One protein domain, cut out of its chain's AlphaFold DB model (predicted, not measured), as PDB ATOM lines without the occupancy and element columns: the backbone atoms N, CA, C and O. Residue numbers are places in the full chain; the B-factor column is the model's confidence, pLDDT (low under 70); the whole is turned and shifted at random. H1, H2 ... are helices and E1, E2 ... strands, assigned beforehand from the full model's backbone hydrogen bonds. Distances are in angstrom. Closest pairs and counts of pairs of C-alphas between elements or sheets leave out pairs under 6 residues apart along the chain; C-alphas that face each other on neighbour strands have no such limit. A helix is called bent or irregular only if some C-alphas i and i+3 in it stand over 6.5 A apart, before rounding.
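AT A GLANCE: This is residues 330 to 515 of the 515 residues of an uncharacterized protein of Deltaproteobacteria bacterium (UniProt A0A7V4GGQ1). One strongly twisted sheet folds into two wings that join at E9 and E10, in the middle: E12, E13, E4, E5 and E9 make one wing, and E10, E6, E7 and E11 with the short E1, E2 and E3 the other. H1 and H2 pack on the same face, H1 near E4 and E10, H2 over E4. The printed part has 186 residues with thirteen named strands and two named helices: along the chain, eleven strands come first, then H1, two more strands and last H2; the class is mostly strand, and the branched sheet has both parallel and antiparallel neighbour pairs. It is compact, with a radius of gyration of the C-alphas of 16.2 A and spans of 51 by 35 by 32 A.

HOW THE PARTS SIT: E9, residues 429 to 438, has E5, residues 380 to 391, on one side, with N 385 and O 434 2.9 A apart. On its other side are E8, residues 423 to 426, with N 423 and O 431 2.9 A apart, and E10, residues 446 to 460, with N 438 and O 446 2.8 A apart. E8, E9, E10 and E11, residues 466 to 471, form a meander, each strand the antiparallel neighbour of the one before; N 457 and O 469 are 2.9 A apart. E10 bends by 96 degrees at residue 449. E6, residues 397 to 409, is its antiparallel neighbour, with N 404 and O 454 2.8 A apart. The closest C-alphas of E6 and E9, Gly 402 and Val 432, are 5.5 A apart. E6 forms a hairpin with E7, residues 415 to 421, with N 405 and O 418 2.9 A apart; E7 runs on into E8 at 37 degrees. E1, residues 330 to 332, is parallel to E7, with N 330 and O 419 2.9 A apart, and forms a hairpin with E2, residues 345 to 347, with N 331 and O 346 2.8 A apart. E3, residues 356 to 359, is parallel to E11, with N 358 and O 468 2.9 A apart. E4, residues 365 to 377, forms a hairpin with E5, with N 371 and O 386 2.8 A apart; on its other side is E13, residues 496 to 500, with N 372 and O 499 2.9 A apart. E13 forms a hairpin with E12, residues 489 to 493, with N 491 and O 498 2.9 A apart. H1, residues 480 to 484, is on the sheet, over none of its strands, at a height of 6.7 A. H2, residues 506 to 513, on the same face at a height of 8.6 A, lies over E4 and only just runs along it, at 29 degrees on the local plane; the C-alphas of His 366 and Arg 511, their closest, are 5.1 A apart. H1 and H2 touch, the closest C-alphas being Asp 482 and Gly 506 at 5.2 A. The O i to N i+4 pair of H1 is within hydrogen-bond range, as are 2 of 4 in H2, which is irregular: C-alphas 507 and 510 are 7.6 A apart.

IN THESE COORDINATES: E6 spans 35.2 A, E5 34.9 A, E4 34.8 A, E10 33.6 A, E9 26.5 A and E7 20.2 A. E1 begins at C-alpha 330, (142.470, 113.462, 99.379), and H2 ends at C-alpha 513, (140.054, 143.014, 97.098).

THE WHOLE: The C-alphas of Tyr 378 and Ser 463, the two farthest apart, are 52.3 A apart. The printed part has no cut; the link from E1 to E2, 12 residues, is long. Mean pLDDT of the printed part is 94.9, with residues 441 and 443 under 70.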
ATOM      1  N   GLU A 330     143.783 114.090  99.456       96.56
ATOM      2  CA  GLU A 330     142.470 113.462  99.379       96.56
ATOM      3  C   GLU A 330     141.604 114.185  98.346       96.56
ATOM      4  O   GLU A 330     141.873 115.335  97.996       96.56
ATOM      5  N   ARG A 331     140.588 113.515  97.811       95.69
ATOM      6  CA  ARG A 331     139.659 114.070  96.827       95.69
ATOM      7  C   ARG A 331     138.233 113.860  97.294       95.69
ATOM      8  O   ARG A 331     137.871 112.758  97.703       95.69
ATOM      9  N   GLU A 332     137.440 114.910  97.171       94.50
ATOM     10  CA  GLU A 332     136.005 114.856  97.388       94.50
ATOM     11  C   GLU A 332     135.348 113.942  96.347       94.50
ATOM     12  O   GLU A 332     135.525 114.116  95.139       94.50
ATOM     13  N   THR A 333     134.597 112.952  96.820       89.75
ATOM     14  CA  THR A 333     133.989 111.910  95.978       89.75
ATOM     15  C   THR A 333     132.704 112.364  95.298       89.75
ATOM     16  O   THR A 333     132.269 111.735  94.335       89.75
ATOM     17  N   GLY A 334     132.070 113.431  95.797       87.81
ATOM     18  CA  GLY A 334     130.749 113.851  95.334       87.81
ATOM     19  C   GLY A 334     129.626 112.908  95.778       87.81
ATOM     20  O   GLY A 334     128.498 113.051  95.317       87.81
ATOM     21  N   ILE A 335     129.909 111.947  96.664       86.62
ATOM     22  CA  ILE A 335     128.870 111.127  97.284       86.62
ATOM     23  C   ILE A 335     127.987 112.038  98.141       86.62
ATOM     24  O   ILE A 335     128.475 112.855  98.919       86.62
ATOM     25  N   HIS A 336     126.674 111.879  98.008       84.75
ATOM     26  CA  HIS A 336     125.687 112.644  98.758       84.75
ATOM     27  C   HIS A 336     124.931 111.693  99.686       84.75
ATOM     28  O   HIS A 336     124.208 110.813  99.216       84.75
ATOM     29  N   THR A 337     125.126 111.841 100.996       88.00
ATOM     30  CA  THR A 337     124.433 111.041 102.013       88.00
ATOM     31  C   THR A 337     123.237 111.815 102.571       88.00
ATOM     32  O   THR A 337     122.125 111.663 102.070       88.00
ATOM     33  N   GLU A 338     123.441 112.672 103.572       92.62
ATOM     34  CA  GLU A 338     122.377 113.439 104.230       92.62
ATOM     35  C   GLU A 338     122.204 114.854 103.657       92.62
ATOM     36  O   GLU A 338     121.081 115.357 103.596       92.62
ATOM     37  N   ASP A 339     123.296 115.485 103.223       95.00
ATOM     38  CA  ASP A 339     123.318 116.772 102.524       95.00
ATOM     39  C   ASP A 339     124.352 116.699 101.393       95.00
ATOM     40  O   ASP A 339     125.417 116.089 101.533       95.00
ATOM     41  N   ASP A 340     124.035 117.297 100.247       94.44
ATOM     42  CA  ASP A 340     124.868 117.243  99.045       94.44
ATOM     43  C   ASP A 340     126.206 117.980  99.208       94.44
ATOM     44  O   ASP A 340     127.163 117.722  98.473       94.44
ATOM     45  N   ARG A 341     126.304 118.850 100.215       96.06
ATOM     46  CA  ARG A 341     127.491 119.654 100.508       96.06
ATOM     47  C   ARG A 341     128.390 119.039 101.573       96.06
ATOM     48  O   ARG A 341     129.408 119.654 101.908       96.06
ATOM     49  N   MET A 342     128.053 117.858 102.094       95.75
ATOM     50  CA  MET A 342     128.959 117.084 102.946       95.75
ATOM     51  C   MET A 342     130.262 116.780 102.203       95.75
ATOM     52  O   MET A 342     130.261 116.580 100.985       95.75
ATOM     53  N   ALA A 343     131.372 116.806 102.939       94.69
ATOM     54  CA  ALA A 343     132.695 116.543 102.391       94.69
ATOM     55  C   ALA A 343     133.084 115.074 102.604       94.69
ATOM     56  O   ALA A 343     133.596 114.722 103.665       94.69
ATOM     57  N   HIS A 344     132.836 114.223 101.613       93.62
ATOM     58  CA  HIS A 344     133.251 112.825 101.598       93.62
ATOM     59  C   HIS A 344     134.559 112.670 100.827       93.62
ATOM     60  O   HIS A 344     134.571 112.372  99.630       93.62
ATOM     61  N   ASN A 345     135.670 112.836 101.540       94.81
ATOM     62  CA  ASN A 345     137.005 112.724 100.967       94.81
ATOM     63  C   ASN A 345     137.533 111.281 100.988       94.81
ATOM     64  O   ASN A 345     137.397 110.563 101.978       94.81
ATOM     65  N   GLN A 346     138.207 110.878  99.911       92.25
ATOM     66  CA  GLN A 346     138.983 109.637  99.830       92.25
ATOM     67  C   GLN A 346     140.455 109.943  99.538       92.25
ATOM     68  O   GLN A 346     140.728 110.941  98.869       92.25
ATOM     69  N   PRO A 347     141.416 109.113  99.996       92.44
ATOM     70  CA  PRO A 347     142.822 109.268  99.624       92.44
ATOM     71  C   PRO A 347     142.973 109.395  98.109       92.44
ATOM     72  O   PRO A 347     142.296 108.685  97.374       92.44
ATOM     73  N   ALA A 348     143.850 110.281  97.645       93.56
ATOM     74  CA  ALA A 348     144.066 110.534  96.225       93.56
ATOM     75  C   ALA A 348     145.545 110.797  95.932       93.56
ATOM     76  O   ALA A 348     146.337 111.048  96.837       93.56
ATOM     77  N   CYS A 349     145.916 110.768  94.654       93.75
ATOM     78  CA  CYS A 349     147.222 111.223  94.191       93.75
ATOM     79  C   CYS A 349     147.056 112.292  93.109       93.75
ATOM     80  O   CYS A 349     146.101 112.268  92.328       93.75
ATOM     81  N   LEU A 350     147.996 113.234  93.040       93.44
ATOM     82  CA  LEU A 350     148.062 114.178  91.928       93.44
ATOM     83  C   LEU A 350     148.559 113.470  90.658       93.44
ATOM     84  O   LEU A 350     149.564 112.757  90.670       93.44
ATOM     85  N   ALA A 351     147.908 113.741  89.527       88.88
ATOM     86  CA  ALA A 351     148.328 113.253  88.209       88.88
ATOM     87  C   ALA A 351     149.557 114.002  87.644       88.88
ATOM     88  O   ALA A 351     149.945 113.802  86.497       88.88
ATOM     89  N   TYR A 352     150.155 114.903  88.424       92.25
ATOM     90  CA  TYR A 352     151.234 115.795  88.010       92.25
ATOM     91  C   TYR A 352     152.139 116.143  89.189       92.25
ATOM     92  O   TYR A 352     151.694 116.172  90.339       92.25
ATOM     93  N   ASP A 353     153.392 116.466  88.888       92.44
ATOM     94  CA  ASP A 353     154.312 117.062  89.851       92.44
ATOM     95  C   ASP A 353     154.099 118.578  89.934       92.44
ATOM     96  O   ASP A 353     153.839 119.250  88.934       92.44
ATOM     97  N   LEU A 354     154.216 119.126  91.145       94.50
ATOM     98  CA  LEU A 354     154.165 120.567  91.379       94.50
ATOM     99  C   LEU A 354     155.557 121.165  91.164       94.50
ATOM    100  O   LEU A 354     156.487 120.859  91.908       94.50
ATOM    101  N   ALA A 355     155.685 122.056  90.185       95.50
ATOM    102  CA  ALA A 355     156.930 122.761  89.896       95.50
ATOM    103  C   ALA A 355     157.228 123.851  90.938       95.50
ATOM    104  O   ALA A 355     158.381 124.068  91.308       95.50
ATOM    105  N   ALA A 356     156.188 124.540  91.420       95.50
ATOM    106  CA  ALA A 356     156.313 125.621  92.392       95.50
ATOM    107  C   ALA A 356     154.990 125.916  93.114       95.50
ATOM    108  O   ALA A 356     153.913 125.502  92.677       95.50
ATOM    109  N   GLN A 357     155.088 126.664  94.213       95.44
ATOM    110  CA  GLN A 357     153.950 127.210  94.951       95.44
ATOM    111  C   GLN A 357     154.133 128.722  95.104       95.44
ATOM    112  O   GLN A 357     155.233 129.177  95.425       95.44
ATOM    113  N   TYR A 358     153.070 129.486  94.881       93.94
ATOM    114  CA  TYR A 358     153.061 130.947  94.945       93.94
ATOM    115  C   TYR A 358     151.846 131.419  95.731       93.94
ATOM    116  O   TYR A 358     150.814 130.759  95.692       93.94
ATOM    117  N   ASP A 359     151.938 132.568  96.397       93.19
ATOM    118  CA  ASP A 359     150.728 133.247  96.859       93.19
ATOM    119  C   ASP A 359     149.927 133.707  95.636       93.19
ATOM    120  O   ASP A 359     150.484 134.287  94.703       93.19
ATOM    121  N   ALA A 360     148.631 133.418  95.643       90.56
ATOM    122  CA  ALA A 360     147.719 133.849  94.601       90.56
ATOM    123  C   ALA A 360     147.627 135.376  94.601       90.56
ATOM    124  O   ALA A 360     147.467 136.002  95.658       90.56
ATOM    125  N   GLU A 361     147.655 135.984  93.419       83.94
ATOM    126  CA  GLU A 361     147.179 137.357  93.300       83.94
ATOM    127  C   GLU A 361     145.682 137.359  93.633       83.94
ATOM    128  O   GLU A 361     144.961 136.436  93.251       83.94
ATOM    129  N   PHE A 362     145.205 138.369  94.374       71.19
ATOM    130  CA  PHE A 362     143.880 138.347  95.014       71.19
ATOM    131  C   PHE A 362     142.731 137.896  94.093       71.19
ATOM    132  O   PHE A 362     141.774 137.310  94.591       71.19
ATOM    133  N   CYS A 363     142.839 138.131  92.777       88.12
ATOM    134  CA  CYS A 363     141.788 137.880  91.786       88.12
ATOM    135  C   CYS A 363     142.015 136.679  90.867       88.12
ATOM    136  O   CYS A 363     141.227 136.470  89.945       88.12
ATOM    137  N   GLU A 364     143.047 135.869  91.115       93.69
ATOM    138  CA  GLU A 364     143.177 134.570  90.452       93.69
ATOM    139  C   GLU A 364     142.058 133.624  90.921       93.69
ATOM    140  O   GLU A 364     141.396 132.971  90.111       93.69
ATOM    141  N   PHE A 365     141.775 133.604  92.222       97.00
ATOM    142  CA  PHE A 365     140.581 132.979  92.780       97.00
ATOM    143  C   PHE A 365     140.259 133.564  94.153       97.00
ATOM    144  O   PHE A 365     141.134 134.118  94.815       97.00
ATOM    145  N   HIS A 366     139.017 133.418  94.605       96.25
ATOM    146  CA  HIS A 366     138.591 133.850  95.935       96.25
ATOM    147  C   HIS A 366     137.502 132.956  96.521       96.25
ATOM    148  O   HIS A 366     136.810 132.224  95.814       96.25
ATOM    149  N   LEU A 367     137.331 133.041  97.837       96.88
ATOM    150  CA  LEU A 367     136.285 132.336  98.569       96.88
ATOM    151  C   LEU A 367     134.951 133.095  98.447       96.88
ATOM    152  O   LEU A 367     134.856 134.270  98.799       96.88
ATOM    153  N   GLU A 368     133.907 132.442  97.945       97.06
ATOM    154  CA  GLU A 368     132.539 132.988  97.873       97.06
ATOM    155  C   GLU A 368     131.738 132.687  99.140       97.06
ATOM    156  O   GLU A 368     130.948 133.515  99.593       97.06
ATOM    157  N   GLY A 369     131.965 131.513  99.732       97.75
ATOM    158  CA  GLY A 369     131.302 131.062 100.949       97.75
ATOM    159  C   GLY A 369     132.180 130.091 101.725       97.75
ATOM    160  O   GLY A 369     132.945 129.334 101.128       97.75
ATOM    161  N   PHE A 370     132.069 130.130 103.051       98.56
ATOM    162  CA  PHE A 370     132.795 129.241 103.952       98.56
ATOM    163  C   PHE A 370     131.934 128.881 105.154       98.56
ATOM    164  O   PHE A 370     131.382 129.773 105.805       98.56
ATOM    165  N   GLY A 371     131.787 127.590 105.413       98.44
ATOM    166  CA  GLY A 371     130.863 127.050 106.396       98.44
ATOM    167  C   GLY A 371     131.485 125.953 107.248       98.44
ATOM    168  O   GLY A 371     132.392 125.243 106.818       98.44
ATOM    169  N   ASP A 372     130.964 125.839 108.461       98.62
ATOM    170  CA  ASP A 372     131.188 124.745 109.403       98.62
ATOM    171  C   ASP A 372     129.899 123.914 109.461       98.62
ATOM    172  O   ASP A 372     128.875 124.370 109.982       98.62
ATOM    173  N   GLY A 373     129.923 122.757 108.803       98.00
ATOM    174  CA  GLY A 373     128.794 121.847 108.680       98.00
ATOM    175  C   GLY A 373     128.751 120.839 109.820       98.00
ATOM    176  O   GLY A 373     129.778 120.311 110.240       98.00
ATOM    177  N   TYR A 374     127.545 120.544 110.297       98.00
ATOM    178  CA  TYR A 374     127.274 119.493 111.271       98.00
ATOM    179  C   TYR A 374     126.023 118.715 110.878       98.00
ATOM    180  O   TYR A 374     124.965 119.309 110.665       98.00
ATOM    181  N   VAL A 375     126.123 117.388 110.890       97.19
ATOM    182  CA  VAL A 375     125.002 116.445 110.838       97.19
ATOM    183  C   VAL A 375     125.111 115.506 112.033       97.19
ATOM    184  O   VAL A 375     126.196 115.063 112.396       97.19
ATOM    185  N   GLY A 376     123.979 115.203 112.664       94.75
ATOM    186  CA  GLY A 376     123.893 114.225 113.742       94.75
ATOM    187  C   GLY A 376     122.744 113.263 113.491       94.75
ATOM    188  O   GLY A 376     121.620 113.514 113.929       94.75
ATOM    189  N   HIS A 377     123.017 112.152 112.811       91.06
ATOM    190  CA  HIS A 377     122.010 111.131 112.534       91.06
ATOM    191  C   HIS A 377     122.166 109.971 113.528       91.06
ATOM    192  O   HIS A 377     123.237 109.391 113.665       91.06
ATOM    193  N   TYR A 378     121.114 109.679 114.300       92.56
ATOM    194  CA  TYR A 378     121.126 108.657 115.363       92.56
ATOM    195  C   TYR A 378     122.225 108.821 116.429       92.56
ATOM    196  O   TYR A 378     122.681 107.845 117.017       92.56
ATOM    197  N   GLY A 379     122.634 110.062 116.709       90.19
ATOM    198  CA  GLY A 379     123.690 110.346 117.686       90.19
ATOM    199  C   GLY A 379     125.107 110.087 117.170       90.19
ATOM    200  O   GLY A 379     126.043 110.144 117.960       90.19
ATOM    201  N   ILE A 380     125.267 109.829 115.871       94.38
ATOM    202  CA  ILE A 380     126.561 109.745 115.200       94.38
ATOM    203  C   ILE A 380     126.864 111.132 114.614       94.38
ATOM    204  O   ILE A 380     126.168 111.544 113.680       94.38
ATOM    205  N   PRO A 381     127.819 111.892 115.181       96.25
ATOM    206  CA  PRO A 381     128.163 113.213 114.676       96.25
ATOM    207  C   PRO A 381     129.008 113.113 113.405       96.25
ATOM    208  O   PRO A 381     129.848 112.224 113.263       96.25
ATOM    209  N   TYR A 382     128.806 114.068 112.506       96.75
ATOM    210  CA  TYR A 382     129.639 114.305 111.339       96.75
ATOM    211  C   TYR A 382     129.848 115.814 111.197       96.75
ATOM    212  O   TYR A 382     128.876 116.550 111.011       96.75
ATOM    213  N   ARG A 383     131.096 116.287 111.282       97.88
ATOM    214  CA  ARG A 383     131.469 117.689 111.064       97.88
ATOM    215  C   ARG A 383     132.497 117.859 109.970       97.88
ATOM    216  O   ARG A 383     133.448 117.083 109.858       97.88
ATOM    217  N   TRP A 384     132.328 118.933 109.212       98.12
ATOM    218  CA  TRP A 384     133.216 119.266 108.113       98.12
ATOM    219  C   TRP A 384     133.323 120.770 107.900       98.12
ATOM    220  O   TRP A 384     132.389 121.530 108.145       98.12
ATOM    221  N   LEU A 385     134.473 121.194 107.387       98.50
ATOM    222  CA  LEU A 385     134.613 122.504 106.764       98.50
ATOM    223  C   LEU A 385     134.158 122.425 105.309       98.50
ATOM    224  O   LEU A 385     134.420 121.433 104.629       98.50
ATOM    225  N   LEU A 386     133.515 123.487 104.831       98.31
ATOM    226  CA  LEU A 386     132.990 123.625 103.475       98.31
ATOM    227  C   LEU A 386     133.388 124.986 102.908       98.31
ATOM    228  O   LEU A 386     133.102 126.010 103.517       98.31
ATOM    229  N   GLY A 387     134.000 125.014 101.729       98.19
ATOM    230  CA  GLY A 387     134.355 126.235 101.011       98.19
ATOM    231  C   GLY A 387     133.856 126.224  99.571       98.19
ATOM    232  O   GLY A 387     133.865 125.188  98.910       98.19
ATOM    233  N   TYR A 388     133.465 127.392  99.071       98.31
ATOM    234  CA  TYR A 388     133.167 127.616  97.658       98.31
ATOM    235  C   TYR A 388     134.197 128.564  97.055       98.31
ATOM    236  O   TYR A 388     134.233 129.739  97.413       98.31
ATOM    237  N   LEU A 389     135.020 128.064  96.138       98.19
ATOM    238  CA  LEU A 389     136.067 128.825  95.464       98.19
ATOM    239  C   LEU A 389     135.583 129.280  94.089       98.19
ATOM    240  O   LEU A 389     135.220 128.459  93.243       98.19
ATOM    241  N   ARG A 390     135.604 130.592  93.856       97.81
ATOM    242  CA  ARG A 390     135.417 131.192  92.538       97.81
ATOM    243  C   ARG A 390     136.775 131.395  91.895       97.81
ATOM    244  O   ARG A 390     137.581 132.178  92.381       97.81
ATOM    245  N   VAL A 391     137.003 130.714  90.786       97.62
ATOM    246  CA  VAL A 391     138.218 130.798  89.985       97.62
ATOM    247  C   VAL A 391     138.001 131.802  88.858       97.62
ATOM    248  O   VAL A 391     137.072 131.657  88.060       97.62
ATOM    249  N   GLY A 392     138.839 132.836  88.826       95.00
ATOM    250  CA  GLY A 392     138.894 133.817  87.748       95.00
ATOM    251  C   GLY A 392     139.658 133.296  86.524       95.00
ATOM    252  O   GLY A 392     140.091 132.140  86.499       95.00
ATOM    253  N   PRO A 393     139.842 134.129  85.485       94.81
ATOM    254  CA  PRO A 393     140.677 133.783  84.340       94.81
ATOM    255  C   PRO A 393     142.100 133.414  84.774       94.81
ATOM    256  O   PRO A 393     142.721 134.145  85.540       94.81
ATOM    257  N   GLN A 394     142.617 132.304  84.249       96.25
ATOM    258  CA  GLN A 394     143.969 131.823  84.520       96.25
ATOM    259  C   GLN A 394     144.819 131.859  83.253       96.25
ATOM    260  O   GLN A 394     144.337 131.535  82.167       96.25
ATOM    261  N   ASP A 395     146.102 132.196  83.395       95.19
ATOM    262  CA  ASP A 395     147.100 131.926  82.356       95.19
ATOM    263  C   ASP A 395     147.483 130.443  82.401       95.19
ATOM    264  O   ASP A 395     148.478 130.058  83.024       95.19
ATOM    265  N   GLY A 396     146.614 129.593  81.851       95.81
ATOM    266  CA  GLY A 396     146.780 128.146  81.863       95.81
ATOM    267  C   GLY A 396     145.485 127.364  82.059       95.81
ATOM    268  O   GLY A 396     144.382 127.909  82.074       95.81
ATOM    269  N   GLU A 397     145.642 126.055  82.214       97.50
ATOM    270  CA  GLU A 397     144.562 125.117  82.502       97.50
ATOM    271  C   GLU A 397     144.458 124.897  84.016       97.50
ATOM    272  O   GLU A 397     145.429 124.513  84.667       97.50
ATOM    273  N   VAL A 398     143.272 125.113  84.582       97.56
ATOM    274  CA  VAL A 398     142.984 124.772  85.981       97.56
ATOM    275  C   VAL A 398     142.838 123.261  86.098       97.56
ATOM    276  O   VAL A 398     141.909 122.692  85.529       97.56
ATOM    277  N   LEU A 399     143.726 122.626  86.861       97.00
ATOM    278  CA  LEU A 399     143.711 121.179  87.068       97.00
ATOM    279  C   LEU A 399     142.894 120.782  88.299       97.00
ATOM    280  O   LEU A 399     142.107 119.842  88.237       97.00
ATOM    281  N   ASN A 400     143.069 121.488  89.419       97.81
ATOM    282  CA  ASN A 400     142.318 121.257  90.655       97.81
ATOM    283  C   ASN A 400     142.165 122.565  91.441       97.81
ATOM    284  O   ASN A 400     143.024 123.438  91.365       97.81
ATOM    285  N   ALA A 401     141.118 122.659  92.257       98.19
ATOM    286  CA  ALA A 401     141.023 123.615  93.359       98.19
ATOM    287  C   ALA A 401     140.831 122.838  94.664       98.19
ATOM    288  O   ALA A 401     140.250 121.752  94.647       98.19
ATOM    289  N   GLY A 402     141.318 123.354  95.787       98.19
ATOM    290  CA  GLY A 402     141.312 122.593  97.031       98.19
ATOM    291  C   GLY A 402     141.459 123.423  98.296       98.19
ATOM    292  O   GLY A 402     141.591 124.647  98.268       98.19
ATOM    293  N   MET A 403     141.436 122.715  99.417       98.44
ATOM    294  CA  MET A 403     141.687 123.250 100.747       98.44
ATOM    295  C   MET A 403     142.865 122.517 101.377       98.44
ATOM    296  O   MET A 403     142.952 121.294 101.353       98.44
ATOM    297  N   TYR A 404     143.786 123.277 101.946       98.38
ATOM    298  CA  TYR A 404     144.780 122.759 102.867       98.38
ATOM    299  C   TYR A 404     144.259 122.865 104.287       98.38
ATOM    300  O   TYR A 404     143.687 123.889 104.665       98.38
ATOM    301  N   THR A 405     144.515 121.846 105.095       98.50
ATOM    302  CA  THR A 405     144.172 121.855 106.514       98.50
ATOM    303  C   THR A 405     145.318 121.288 107.333       98.50
ATOM    304  O   THR A 405     145.839 120.221 107.024       98.50
ATOM    305  N   ARG A 406     145.704 121.992 108.397       98.38
ATOM    306  CA  ARG A 406     146.524 121.466 109.491       98.38
ATOM    307  C   ARG A 406     145.614 121.177 110.672       98.38
ATOM    308  O   ARG A 406     144.779 122.009 111.028       98.38
ATOM    309  N   PHE A 407     145.790 120.016 111.280       98.25
ATOM    310  CA  PHE A 407     144.958 119.561 112.384       98.25
ATOM    311  C   PHE A 407     145.790 118.830 113.434       98.25
ATOM    312  O   PHE A 407     146.922 118.417 113.177       98.25
ATOM    313  N   ARG A 408     145.196 118.641 114.606       98.12
ATOM    314  CA  ARG A 408     145.659 117.708 115.628       98.12
ATOM    315  C   ARG A 408     144.625 116.601 115.764       98.12
ATOM    316  O   ARG A 408     143.441 116.893 115.870       98.12
ATOM    317  N   ASP A 409     145.074 115.357 115.715       96.75
ATOM    318  CA  ASP A 409     144.248 114.192 116.011       96.75
ATOM    319  C   ASP A 409     143.999 114.136 117.522       96.75
ATOM    320  O   ASP A 409     144.947 114.126 118.309       96.75
ATOM    321  N   ASP A 410     142.735 114.160 117.937       95.94
ATOM    322  CA  ASP A 410     142.382 114.335 119.347       95.94
ATOM    323  C   ASP A 410     142.515 113.034 120.155       95.94
ATOM    324  O   ASP A 410     142.696 113.080 121.374       95.94
ATOM    325  N   ALA A 411     142.535 111.873 119.489       91.06
ATOM    326  CA  ALA A 411     142.767 110.580 120.129       91.06
ATOM    327  C   ALA A 411     144.256 110.341 120.435       91.06
ATOM    328  O   ALA A 411     144.608 109.831 121.499       91.06
ATOM    329  N   THR A 412     145.138 110.708 119.505       94.31
ATOM    330  CA  THR A 412     146.583 110.431 119.586       94.31
ATOM    331  C   THR A 412     147.419 111.647 119.986       94.31
ATOM    332  O   THR A 412     148.582 111.505 120.367       94.31
ATOM    333  N   GLY A 413     146.860 112.853 119.876       96.12
ATOM    334  CA  GLY A 413     147.569 114.122 120.042       96.12
ATOM    335  C   GLY A 413     148.535 114.456 118.900       96.12
ATOM    336  O   GLY A 413     149.235 115.470 118.983       96.12
ATOM    337  N   GLN A 414     148.610 113.633 117.847       96.44
ATOM    338  CA  GLN A 414     149.543 113.836 116.742       96.44
ATOM    339  C   GLN A 414     149.087 114.973 115.825       96.44
ATOM    340  O   GLN A 414     147.906 115.116 115.510       96.44
ATOM    341  N   ALA A 415     150.039 115.788 115.373       97.62
ATOM    342  CA  ALA A 415     149.780 116.799 114.356       97.62
ATOM    343  C   ALA A 415     149.724 116.152 112.966       97.62
ATOM    344  O   ALA A 415     150.525 115.276 112.644       97.62
ATOM    345  N   GLY A 416     148.816 116.633 112.125       96.94
ATOM    346  CA  GLY A 416     148.633 116.172 110.758       96.94
ATOM    347  C   GLY A 416     148.320 117.315 109.799       96.94
ATOM    348  O   GLY A 416     148.061 118.457 110.191       96.94
ATOM    349  N   ARG A 417     148.359 117.004 108.504       97.62
ATOM    350  CA  ARG A 417     147.918 117.911 107.444       97.62
ATOM    351  C   ARG A 417     147.191 117.154 106.336       97.62
ATOM    352  O   ARG A 417     147.421 115.958 106.168       97.62
ATOM    353  N   ARG A 418     146.328 117.845 105.592       97.75
ATOM    354  CA  ARG A 418     145.660 117.336 104.386       97.75
ATOM    355  C   ARG A 418     145.571 118.399 103.298       97.75
ATOM    356  O   ARG A 418     145.509 119.592 103.593       97.75
ATOM    357  N   PHE A 419     145.562 117.940 102.052       98.00
ATOM    358  CA  PHE A 419     145.208 118.683 100.851       98.00
ATOM    359  C   PHE A 419     143.958 118.037 100.252       98.00
ATOM    360  O   PHE A 419     144.049 117.008  99.586       98.00
ATOM    361  N   SER A 420     142.803 118.643 100.497       98.06
ATOM    362  CA  SER A 420     141.504 118.154 100.048       98.06
ATOM    363  C   SER A 420     141.147 118.792  98.706       98.06
ATOM    364  O   SER A 420     140.896 119.998  98.622       98.06
ATOM    365  N   LEU A 421     141.173 117.997  97.638       98.19
ATOM    366  CA  LEU A 421     140.816 118.396  96.280       98.19
ATOM    367  C   LEU A 421     139.293 118.453  96.149       98.19
ATOM    368  O   LEU A 421     138.598 117.501  96.498       98.19
ATOM    369  N   GLY A 422     138.787 119.567  95.634       97.19
ATOM    370  CA  GLY A 422     137.363 119.818  95.481       97.19
ATOM    371  C   GLY A 422     136.735 119.232  94.223       97.19
ATOM    372  O   GLY A 422     137.405 118.674  93.351       97.19
ATOM    373  N   VAL A 423     135.427 119.457  94.110       96.75
ATOM    374  CA  VAL A 423     134.599 119.141  92.941       96.75
ATOM    375  C   VAL A 423     134.198 120.437  92.245       96.75
ATOM    376  O   VAL A 423     133.882 121.438  92.889       96.75
ATOM    377  N   ARG A 424     134.207 120.437  90.912       96.69
ATOM    378  CA  ARG A 424     133.718 121.567  90.118       96.69
ATOM    379  C   ARG A 424     132.186 121.542  90.076       96.69
ATOM    380  O   ARG A 424     131.604 120.639  89.493       96.69
ATOM    381  N   GLU A 425     131.553 122.568  90.634       95.94
ATOM    382  CA  GLU A 425     130.087 122.731  90.688       95.94
ATOM    383  C   GLU A 425     129.535 123.456  89.448       95.94
ATOM    384  O   GLU A 425     128.350 123.399  89.129       95.94
ATOM    385  N   GLY A 426     130.392 124.186  88.730       95.06
ATOM    386  CA  GLY A 426     129.981 124.944  87.557       95.06
ATOM    387  C   GLY A 426     131.098 125.790  86.966       95.06
ATOM    388  O   GLY A 426     132.289 125.539  87.177       95.06
ATOM    389  N   ASP A 427     130.719 126.806  86.191       95.50
ATOM    390  CA  ASP A 427     131.697 127.641  85.499       95.50
ATOM    391  C   ASP A 427     132.516 128.483  86.490       95.50
ATOM    392  O   ASP A 427     131.992 129.362  87.182       95.50
ATOM    393  N   GLY A 428     133.796 128.129  86.626       95.94
ATOM    394  CA  GLY A 428     134.716 128.696  87.607       95.94
ATOM    395  C   GLY A 428     134.321 128.496  89.075       95.94
ATOM    396  O   GLY A 428     134.891 129.178  89.913       95.94
ATOM    397  N   LEU A 429     133.359 127.632  89.427       97.88
ATOM    398  CA  LEU A 429     132.986 127.380  90.827       97.88
ATOM    399  C   LEU A 429     133.430 125.990  91.265       97.88
ATOM    400  O   LEU A 429     133.088 125.000  90.617       97.88
ATOM    401  N   TRP A 430     134.126 125.930  92.393       98.19
ATOM    402  CA  TRP A 430     134.566 124.693  93.021       98.19
ATOM    403  C   TRP A 430     134.057 124.613  94.453       98.19
ATOM    404  O   TRP A 430     134.107 125.601  95.184       98.19
ATOM    405  N   ARG A 431     133.601 123.433  94.859       97.81
ATOM    406  CA  ARG A 431     133.304 123.091  96.247       97.81
ATOM    407  C   ARG A 431     134.476 122.307  96.815       97.81
ATOM    408  O   ARG A 431     134.910 121.329  96.216       97.81
ATOM    409  N   VAL A 432     134.983 122.734  97.961       98.19
ATOM    410  CA  VAL A 432     136.076 122.081  98.692       98.19
ATOM    411  C   VAL A 432     135.616 121.798 100.115       98.19
ATOM    412  O   VAL A 432     134.795 122.542 100.654       98.19
ATOM    413  N   GLY A 433     136.141 120.756 100.749       97.31
ATOM    414  CA  GLY A 433     135.771 120.452 102.125       97.31
ATOM    415  C   GLY A 433     136.745 119.523 102.830       97.31
ATOM    416  O   GLY A 433     137.582 118.897 102.187       97.31
ATOM    417  N   PHE A 434     136.658 119.486 104.159       97.94
ATOM    418  CA  PHE A 434     137.497 118.647 105.018       97.94
ATOM    419  C   PHE A 434     136.673 118.129 106.200       97.94
ATOM    420  O   PHE A 434     136.257 118.943 107.036       97.94
ATOM    421  N   PRO A 435     136.428 116.811 106.296       97.12
ATOM    422  CA  PRO A 435     135.811 116.214 107.468       97.12
ATOM    423  C   PRO A 435     136.816 116.170 108.623       97.12
ATOM    424  O   PRO A 435     137.961 115.725 108.475       97.12
ATOM    425  N   TYR A 436     136.383 116.639 109.789       97.38
ATOM    426  CA  TYR A 436     137.229 116.708 110.981       97.38
ATOM    427  C   TYR A 436     136.618 116.019 112.206       97.38
ATOM    428  O   TYR A 436     137.351 115.696 113.130       97.38
ATOM    429  N   GLU A 437     135.321 115.709 112.189       96.88
ATOM    430  CA  GLU A 437     134.684 114.827 113.170       96.88
ATOM    431  C   GLU A 437     133.798 113.835 112.413       96.88
ATOM    432  O   GLU A 437     132.911 114.243 111.671       96.88
ATOM    433  N   VAL A 438     134.031 112.539 112.581       93.19
ATOM    434  CA  VAL A 438     133.207 111.465 112.026       93.19
ATOM    435  C   VAL A 438     133.080 110.403 113.109       93.19
ATOM    436  O   VAL A 438     134.032 109.683 113.406       93.19
ATOM    437  N   GLY A 439     131.909 110.315 113.730       92.00
ATOM    438  CA  GLY A 439     131.583 109.226 114.646       92.00
ATOM    439  C   GLY A 439     131.168 107.956 113.898       92.00
ATOM    440  O   GLY A 439     130.799 107.999 112.726       92.00
ATOM    441  N   GLY A 440     131.152 106.810 114.587       87.00
ATOM    442  CA  GLY A 440     130.552 105.573 114.071       87.00
ATOM    443  C   GLY A 440     131.340 104.304 114.392       87.00
ATOM    444  O   GLY A 440     132.306 104.329 115.142       87.00
ATOM    445  N   MET A 441     130.898 103.179 113.819       67.31
ATOM    446  CA  MET A 441     131.556 101.862 113.931       67.31
ATOM    447  C   MET A 441     132.346 101.482 112.664       67.31
ATOM    448  O   MET A 441     132.635 100.311 112.438       67.31
ATOM    449  N   GLY A 442     132.653 102.455 111.802       74.50
ATOM    450  CA  GLY A 442     133.361 102.235 110.541       74.50
ATOM    451  C   GLY A 442     134.854 102.571 110.618       74.50
ATOM    452  O   GLY A 442     135.284 103.255 111.542       74.50
ATOM    453  N   PRO A 443     135.647 102.176 109.608       69.00
ATOM    454  CA  PRO A 443     137.079 102.490 109.536       69.00
ATOM    455  C   PRO A 443     137.376 103.985 109.308       69.00
ATOM    456  O   PRO A 443     138.533 104.388 109.314       69.00
ATOM    457  N   PHE A 444     136.344 104.807 109.095       79.00
ATOM    458  CA  PHE A 444     136.464 106.231 108.778       79.00
ATOM    459  C   PHE A 444     136.210 107.151 109.976       79.00
ATOM    460  O   PHE A 444     135.962 108.338 109.781       79.00
ATOM    461  N   THR A 445     136.246 106.637 111.210       90.06
ATOM    462  CA  THR A 445     136.116 107.507 112.380       90.06
ATOM    463  C   THR A 445     137.307 108.443 112.492       90.06
ATOM    464  O   THR A 445     138.457 107.999 112.440       90.06
ATOM    465  N   CYS A 446     137.047 109.724 112.708       94.31
ATOM    466  CA  CYS A 446     138.085 110.678 113.061       94.31
ATOM    467  C   CYS A 446     137.554 111.700 114.057       94.31
ATOM    468  O   CYS A 446     136.384 112.070 114.005       94.31
ATOM    469  N   ASP A 447     138.433 112.184 114.921       96.38
ATOM    470  CA  ASP A 447     138.171 113.322 115.792       96.38
ATOM    471  C   ASP A 447     139.413 114.211 115.772       96.38
ATOM    472  O   ASP A 447     140.519 113.768 116.102       96.38
ATOM    473  N   ARG A 448     139.264 115.411 115.214       97.62
ATOM    474  CA  ARG A 448     140.375 116.290 114.867       97.62
ATOM    475  C   ARG A 448     140.042 117.726 115.219       97.62
ATOM    476  O   ARG A 448     139.064 118.300 114.739       97.62
ATOM    477  N   THR A 449     140.979 118.379 115.885       98.06
ATOM    478  CA  THR A 449     140.962 119.826 116.048       98.06
ATOM    479  C   THR A 449     141.635 120.487 114.845       98.06
ATOM    480  O   THR A 449     142.837 120.318 114.630       98.06
ATOM    481  N   VAL A 450     140.889 121.286 114.074       98.38
ATOM    482  CA  VAL A 450     141.450 122.111 112.989       98.38
ATOM    483  C   VAL A 450     142.242 123.282 113.574       98.38
ATOM    484  O   VAL A 450     141.700 124.105 114.310       98.38
ATOM    485  N   GLU A 451     143.522 123.384 113.220       98.12
ATOM    486  CA  GLU A 451     144.417 124.437 113.712       98.12
ATOM    487  C   GLU A 451     144.585 125.566 112.693       98.12
ATOM    488  O   GLU A 451     144.526 126.747 113.043       98.12
ATOM    489  N   GLU A 452     144.791 125.201 111.426       98.31
ATOM    490  CA  GLU A 452     144.991 126.141 110.325       98.31
ATOM    491  C   GLU A 452     144.374 125.612 109.031       98.31
ATOM    492  O   GLU A 452     144.328 124.402 108.807       98.31
ATOM    493  N   PHE A 453     143.965 126.511 108.141       98.44
ATOM    494  CA  PHE A 453     143.526 126.161 106.796       98.44
ATOM    495  C   PHE A 453     143.892 127.237 105.770       98.44
ATOM    496  O   PHE A 453     144.138 128.395 106.103       98.44
ATOM    497  N   ALA A 454     143.962 126.843 104.506       98.00
ATOM    498  CA  ALA A 454     144.177 127.729 103.367       98.00
ATOM    499  C   ALA A 454     143.496 127.141 102.132       98.00
ATOM    500  O   ALA A 454     143.100 125.976 102.137       98.00
ATOM    501  N   PHE A 455     143.375 127.927 101.069       98.00
ATOM    502  CA  PHE A 455     142.780 127.469  99.815       98.00
ATOM    503  C   PHE A 455     143.821 127.493  98.711       98.00
ATOM    504  O   PHE A 455     144.753 128.297  98.751       98.00
ATOM    505  N   PHE A 456     143.684 126.607  97.732       98.06
ATOM    506  CA  PHE A 456     144.641 126.537  96.641       98.06
ATOM    507  C   PHE A 456     144.003 126.245  95.291       98.06
ATOM    508  O   PHE A 456     142.914 125.677  95.204       98.06
ATOM    509  N   LEU A 457     144.736 126.613  94.244       98.06
ATOM    510  CA  LEU A 457     144.416 126.344  92.851       98.06
ATOM    511  C   LEU A 457     145.662 125.796  92.151       98.06
ATOM    512  O   LEU A 457     146.706 126.443  92.156       98.06
ATOM    513  N   ASP A 458     145.556 124.628  91.533       98.25
ATOM    514  CA  ASP A 458     146.625 124.050  90.724       98.25
ATOM    515  C   ASP A 458     146.393 124.398  89.253       98.25
ATOM    516  O   ASP A 458     145.335 124.092  88.692       98.25
ATOM    517  N   VAL A 459     147.382 125.032  88.623       97.75
ATOM    518  CA  VAL A 459     147.291 125.552  87.254       97.75
ATOM    519  C   VAL A 459     148.457 125.038  86.421       97.75
ATOM    520  O   VAL A 459     149.620 125.259  86.760       97.75
ATOM    521  N   ARG A 460     148.154 124.390  85.295       98.06
ATOM    522  CA  ARG A 460     149.132 124.062  84.255       98.06
ATOM    523  C   ARG A 460     149.344 125.277  83.366       98.06
ATOM    524  O   ARG A 460     148.461 125.647  82.592       98.06
ATOM    525  N   ARG A 461     150.514 125.897  83.473       97.25
ATOM    526  CA  ARG A 461     150.898 127.060  82.666       97.25
ATOM    527  C   ARG A 461     151.129 126.655  81.200       97.25
ATOM    528  O   ARG A 461     151.373 125.477  80.927       97.25
ATOM    529  N   PRO A 462     151.132 127.603  80.242       97.50
ATOM    530  CA  PRO A 462     151.440 127.311  78.836       97.50
ATOM    531  C   PRO A 462     152.810 126.650  78.601       97.50
ATOM    532  O   PRO A 462     153.011 126.018  77.566       97.50
ATOM    533  N   SER A 463     153.746 126.773  79.552       96.50
ATOM    534  CA  SER A 463     155.036 126.066  79.547       96.50
ATOM    535  C   SER A 463     154.913 124.551  79.768       96.50
ATOM    536  O   SER A 463     155.868 123.826  79.501       96.50
ATOM    537  N   GLY A 464     153.766 124.070  80.256       96.62
ATOM    538  CA  GLY A 464     153.537 122.692  80.694       96.62
ATOM    539  C   GLY A 464     153.786 122.468  82.190       96.62
ATOM    540  O   GLY A 464     153.350 121.452  82.728       96.62
ATOM    541  N   GLU A 465     154.428 123.415  82.876       97.56
ATOM    542  CA  GLU A 465     154.653 123.349  84.323       97.56
ATOM    543  C   GLU A 465     153.340 123.502  85.090       97.56
ATOM    544  O   GLU A 465     152.503 124.343  84.750       97.56
ATOM    545  N   VAL A 466     153.176 122.723  86.161       97.81
ATOM    546  CA  VAL A 466     152.045 122.875  87.078       97.81
ATOM    547  C   VAL A 466     152.487 123.629  88.319       97.81
ATOM    548  O   VAL A 466     153.427 123.227  89.004       97.81
ATOM    549  N   VAL A 467     151.795 124.722  88.621       97.62
ATOM    550  CA  VAL A 467     152.051 125.558  89.795       97.62
ATOM    551  C   VAL A 467     150.839 125.553  90.713       97.62
ATOM    552  O   VAL A 467     149.706 125.457  90.242       97.62
ATOM    553  N   ARG A 468     151.073 125.686  92.018       97.75
ATOM    554  CA  ARG A 468     150.015 125.868  93.014       97.75
ATOM    555  C   ARG A 468     149.934 127.326  93.439       97.75
ATOM    556  O   ARG A 468     150.907 127.876  93.944       97.75
ATOM    557  N   LEU A 469     148.768 127.926  93.269       96.88
ATOM    558  CA  LEU A 469     148.435 129.260  93.751       96.88
ATOM    559  C   LEU A 469     147.774 129.134  95.118       96.88
ATOM    560  O   LEU A 469     146.845 128.348  95.287       96.88
ATOM    561  N   TRP A 470     148.269 129.884  96.092       96.19
ATOM    562  CA  TRP A 470     147.929 129.759  97.501       96.19
ATOM    563  C   TRP A 470     147.181 130.992  97.980       96.19
ATOM    564  O   TRP A 470     147.689 132.107  97.931       96.19
ATOM    565  N   GLN A 471     145.972 130.799  98.476       93.81
ATOM    566  CA  GLN A 471     145.183 131.858  99.072       93.81
ATOM    567  C   GLN A 471     145.207 131.719 100.587       93.81
ATOM    568  O   GLN A 471     144.667 130.771 101.167       93.81
ATOM    569  N   SER A 472     145.870 132.686 101.209       89.06
ATOM    570  CA  SER A 472     146.177 132.714 102.630       89.06
ATOM    571  C   SER A 472     146.087 134.141 103.185       89.06
ATOM    572  O   SER A 472     145.921 135.118 102.450       89.06
ATOM    573  N   ARG A 473     146.237 134.283 104.501       86.62
ATOM    574  CA  ARG A 473     146.326 135.556 105.221       86.62
ATOM    575  C   ARG A 473     147.718 136.177 105.061       86.62
ATOM    576  O   ARG A 473     148.509 136.199 106.007       86.62
ATOM    577  N   HIS A 474     148.015 136.682 103.863       82.31
ATOM    578  CA  HIS A 474     149.279 137.356 103.530       82.31
ATOM    579  C   HIS A 474     150.528 136.512 103.862       82.31
ATOM    580  O   HIS A 474     151.434 136.972 104.560       82.31
ATOM    581  N   GLY A 475     150.551 135.257 103.406       83.81
ATOM    582  CA  GLY A 475     151.655 134.318 103.633       83.81
ATOM    583  C   GLY A 475     151.530 133.487 104.917       83.81
ATOM    584  O   GLY A 475     152.398 132.664 105.206       83.81
ATOM    585  N   ALA A 476     150.458 133.670 105.695       92.00
ATOM    586  CA  ALA A 476     150.098 132.809 106.821       92.00
ATOM    587  C   ALA A 476     148.753 132.121 106.564       92.00
ATOM    588  O   ALA A 476     147.832 132.739 106.045       92.00
ATOM    589  N   ASN A 477     148.597 130.862 106.969       96.31
ATOM    590  CA  ASN A 477     147.306 130.180 106.873       96.31
ATOM    591  C   ASN A 477     146.253 130.853 107.771       96.31
ATOM    592  O   ASN A 477     146.584 131.456 108.798       96.31
ATOM    593  N   TYR A 478     144.985 130.722 107.395       97.56
ATOM    594  CA  TYR A 478     143.860 131.139 108.222       97.56
ATOM    595  C   TYR A 478     143.720 130.229 109.441       97.56
ATOM    596  O   TYR A 478     144.109 129.061 109.421       97.56
ATOM    597  N   ARG A 479     143.132 130.768 110.502       97.81
ATOM    598  CA  ARG A 479     142.735 130.050 111.714       97.81
ATOM    599  C   ARG A 479     141.223 130.063 111.862       97.81
ATOM    600  O   ARG A 479     140.528 130.850 111.228       97.81
ATOM    601  N   TRP A 480     140.724 129.232 112.771       97.94
ATOM    602  CA  TRP A 480     139.296 129.148 113.087       97.94
ATOM    603  C   TRP A 480     138.650 130.519 113.342       97.94
ATOM    604  O   TRP A 480     137.607 130.845 112.774       97.94
ATOM    605  N   ASP A 481     139.314 131.360 114.137       97.69
ATOM    606  CA  ASP A 481     138.820 132.693 114.488       97.69
ATOM    607  C   ASP A 481     138.780 133.659 113.294       97.69
ATOM    608  O   ASP A 481     137.918 134.537 113.258       97.69
ATOM    609  N   ASP A 482     139.645 133.479 112.286       97.25
ATOM    610  CA  ASP A 482     139.628 134.312 111.075       97.25
ATOM    611  C   ASP A 482     138.318 134.113 110.280       97.25
ATOM    612  O   ASP A 482     137.881 135.027 109.578       97.25
ATOM    613  N   ALA A 483     137.673 132.947 110.415       97.00
ATOM    614  CA  ALA A 483     136.384 132.626 109.801       97.00
ATOM    615  C   ALA A 483     135.189 132.869 110.735       97.00
ATOM    616  O   ALA A 483     134.195 133.475 110.323       97.00
ATOM    617  N   PHE A 484     135.272 132.398 111.983       98.00
ATOM    618  CA  PHE A 484     134.096 132.176 112.832       98.00
ATOM    619  C   PHE A 484     134.080 132.974 114.145       98.00
ATOM    620  O   PHE A 484     133.191 132.756 114.968       98.00
ATOM    621  N   ALA A 485     135.011 133.916 114.363       97.44
ATOM    622  CA  ALA A 485     134.954 134.805 115.534       97.44
ATOM    623  C   ALA A 485     133.848 135.874 115.433       97.44
ATOM    624  O   ALA A 485     133.416 136.434 116.444       97.44
ATOM    625  N   ARG A 486     133.390 136.182 114.213       96.94
ATOM    626  CA  ARG A 486     132.252 137.076 113.957       96.94
ATOM    627  C   ARG A 486     130.921 136.317 114.069       96.94
ATOM    628  O   ARG A 486     130.912 135.093 113.950       96.94
ATOM    629  N   PRO A 487     129.787 137.015 114.286       97.56
ATOM    630  CA  PRO A 487     128.470 136.386 114.239       97.56
ATOM    631  C   PRO A 487     128.269 135.636 112.922       97.56
ATOM    632  O   PRO A 487     128.524 136.177 111.857       97.56
ATOM    633  N   THR A 488     127.809 134.398 113.004       97.94
ATOM    634  CA  THR A 488     127.602 133.522 111.846       97.94
ATOM    635  C   THR A 488     126.121 133.451 111.501       97.94
ATOM    636  O   THR A 488     125.265 133.684 112.362       97.94
ATOM    637  N   SER A 489     125.798 133.123 110.251       98.00
ATOM    638  CA  SER A 489     124.439 132.711 109.893       98.00
ATOM    639  C   SER A 489     124.329 131.189 109.964       98.00
ATOM    640  O   SER A 489     125.296 130.470 109.733       98.00
ATOM    641  N   ILE A 490     123.153 130.697 110.344       98.25
ATOM    642  CA  ILE A 490     122.888 129.263 110.472       98.25
ATOM    643  C   ILE A 490     121.873 128.880 109.407       98.25
ATOM    644  O   ILE A 490     120.769 129.426 109.369       98.25
ATOM    645  N   GLU A 491     122.248 127.929 108.565       98.25
ATOM    646  CA  GLU A 491     121.374 127.302 107.589       98.25
ATOM    647  C   GLU A 491     120.974 125.906 108.088       98.25
ATOM    648  O   GLU A 491     121.852 125.073 108.312       98.25
ATOM    649  N   PRO A 492     119.678 125.618 108.295       98.00
ATOM    650  CA  PRO A 492     119.245 124.275 108.653       98.00
ATOM    651  C   PRO A 492     119.381 123.329 107.454       98.00
ATOM    652  O   PRO A 492     118.971 123.667 106.346       98.00
ATOM    653  N   ILE A 493     119.882 122.122 107.706       97.50
ATOM    654  CA  ILE A 493     119.968 121.025 106.728       97.50
ATOM    655  C   ILE A 493     119.328 119.766 107.331       97.50
ATOM    656  O   ILE A 493     119.051 119.745 108.539       97.50
ATOM    657  N   PRO A 494     119.048 118.709 106.549       96.50
ATOM    658  CA  PRO A 494     118.570 117.451 107.108       96.50
ATOM    659  C   PRO A 494     119.482 116.963 108.243       96.50
ATOM    660  O   PRO A 494     120.686 116.817 108.073       96.50
ATOM    661  N   TYR A 495     118.896 116.745 109.426       96.12
ATOM    662  CA  TYR A 495     119.593 116.252 110.626       96.12
ATOM    663  C   TYR A 495     120.752 117.130 111.130       96.12
ATOM    664  O   TYR A 495     121.594 116.657 111.896       96.12
ATOM    665  N   GLY A 496     120.798 118.407 110.741       97.19
ATOM    666  CA  GLY A 496     121.992 119.213 110.945       97.19
ATOM    667  C   GLY A 496     121.828 120.710 110.712       97.19
ATOM    668  O   GLY A 496     120.722 121.251 110.637       97.19
ATOM    669  N   ASN A 497     122.963 121.394 110.617       98.19
ATOM    670  CA  ASN A 497     123.046 122.776 110.153       98.19
ATOM    671  C   ASN A 497     124.418 123.069 109.530       98.19
ATOM    672  O   ASN A 497     125.391 122.375 109.814       98.19
ATOM    673  N   ILE A 498     124.487 124.126 108.726       98.56
ATOM    674  CA  ILE A 498     125.741 124.745 108.297       98.56
ATOM    675  C   ILE A 498     125.822 126.133 108.917       98.56
ATOM    676  O   ILE A 498     124.924 126.963 108.761       98.56
ATOM    677  N   ARG A 499     126.917 126.387 109.626       98.44
ATOM    678  CA  ARG A 499     127.245 127.687 110.196       98.44
ATOM    679  C   ARG A 499     128.158 128.447 109.239       98.44
ATOM    680  O   ARG A 499     129.347 128.155 109.151       98.44
ATOM    681  N   TRP A 500     127.612 129.430 108.535       98.56
ATOM    682  CA  TRP A 500     128.325 130.228 107.538       98.56
ATOM    683  C   TRP A 500     129.081 131.399 108.173       98.56
ATOM    684  O   TRP A 500     128.537 132.136 109.001       98.56
ATOM    685  N   ALA A 501     130.335 131.582 107.755       98.31
ATOM    686  CA  ALA A 501     131.168 132.716 108.131       98.31
ATOM    687  C   ALA A 501     130.555 134.049 107.656       98.31
ATOM    688  O   ALA A 501     129.972 134.134 106.573       98.31
ATOM    689  N   ASP A 502     130.709 135.099 108.466       98.06
ATOM    690  CA  ASP A 502     130.261 136.449 108.119       98.06
ATOM    691  C   ASP A 502     131.021 136.980 106.902       98.06
ATOM    692  O   ASP A 502     132.226 136.773 106.781       98.06
ATOM    693  N   ALA A 503     130.355 137.728 106.021       97.06
ATOM    694  CA  ALA A 503     131.002 138.258 104.825       97.06
ATOM    695  C   ALA A 503     132.176 139.210 105.133       97.06
ATOM    696  O   ALA A 503     133.005 139.387 104.249       97.06
ATOM    697  N   ALA A 504     132.257 139.790 106.339       97.00
ATOM    698  CA  ALA A 504     133.377 140.616 106.798       97.00
ATOM    699  C   ALA A 504     134.440 139.837 107.607       97.00
ATOM    700  O   ALA A 504     135.296 140.452 108.253       97.00
ATOM    701  N   SER A 505     134.367 138.503 107.653       97.75
ATOM    702  CA  SER A 505     135.429 137.644 108.192       97.75
ATOM    703  C   SER A 505     136.685 137.708 107.314       97.75
ATOM    704  O   SER A 505     136.584 137.817 106.095       97.75
ATOM    705  N   GLY A 506     137.870 137.592 107.926       95.62
ATOM    706  CA  GLY A 506     139.156 137.784 107.232       95.62
ATOM    707  C   GLY A 506     139.441 136.744 106.142       95.62
ATOM    708  O   GLY A 506     140.222 136.981 105.227       95.62
ATOM    709  N   VAL A 507     138.756 135.599 106.183       96.38
ATOM    710  CA  VAL A 507     138.797 134.596 105.104       96.38
ATOM    711  C   VAL A 507     138.242 135.102 103.764       96.38
ATOM    712  O   VAL A 507     138.501 134.480 102.738       96.38
ATOM    713  N   PHE A 508     137.506 136.221 103.750       97.06
ATOM    714  CA  PHE A 508     136.942 136.825 102.539       97.06
ATOM    715  C   PHE A 508     137.704 138.059 102.032       97.06
ATOM    716  O   PHE A 508     137.282 138.651 101.038       97.06
ATOM    717  N   ASP A 509     138.833 138.430 102.649       93.56
ATOM    718  CA  ASP A 509     139.604 139.624 102.265       93.56
ATOM    719  C   ASP A 509     139.991 139.625 100.774       93.56
ATOM    720  O   ASP A 509     139.989 140.670 100.124       93.56
ATOM    721  N   SER A 510     140.273 138.455 100.192       90.94
ATOM    722  CA  SER A 510     140.596 138.342  98.767       90.94
ATOM    723  C   SER A 510     139.420 138.614  97.840       90.94
ATOM    724  O   SER A 510     139.581 139.297  96.831       90.94
ATOM    725  N   ARG A 511     138.222 138.144  98.202       94.38
ATOM    726  CA  ARG A 511     136.991 138.433  97.460       94.38
ATOM    727  C   ARG A 511     136.738 139.934  97.436       94.38
ATOM    728  O   ARG A 511     136.348 140.480  96.407       94.38
ATOM    729  N   ASP A 512     136.943 140.591  98.573       92.56
ATOM    730  CA  ASP A 512     136.689 142.019  98.711       92.56
ATOM    731  C   ASP A 512     137.751 142.858  97.983       92.56
ATOM    732  O   ASP A 512     137.413 143.897  97.423       92.56
ATOM    733  N   ALA A 513     138.998 142.383  97.893       89.12
ATOM    734  CA  ALA A 513     140.054 143.014  97.098       89.12
ATOM    735  C   ALA A 513     139.816 142.952  95.574       89.12
ATOM    736  O   ALA A 513     140.445 143.707  94.832       89.12
ATOM    737  N   CYS A 514     138.924 142.075  95.104       87.12
ATOM    738  CA  CYS A 514     138.630 141.875  93.679       87.12
ATOM    739  C   CYS A 514     137.382 142.570  93.161       87.12
ATOM    740  O   CYS A 514     137.090 142.493  91.964       87.12
ATOM    741  N   ARG A 515     136.641 143.223  94.052       86.25
ATOM    742  CA  ARG A 515     135.486 144.057  93.724       86.25
ATOM    743  C   ARG A 515     135.912 145.513  93.623       86.25
ATOM    744  O   ARG A 515     135.386 146.192  92.712       86.25
TER     745      ARG A 515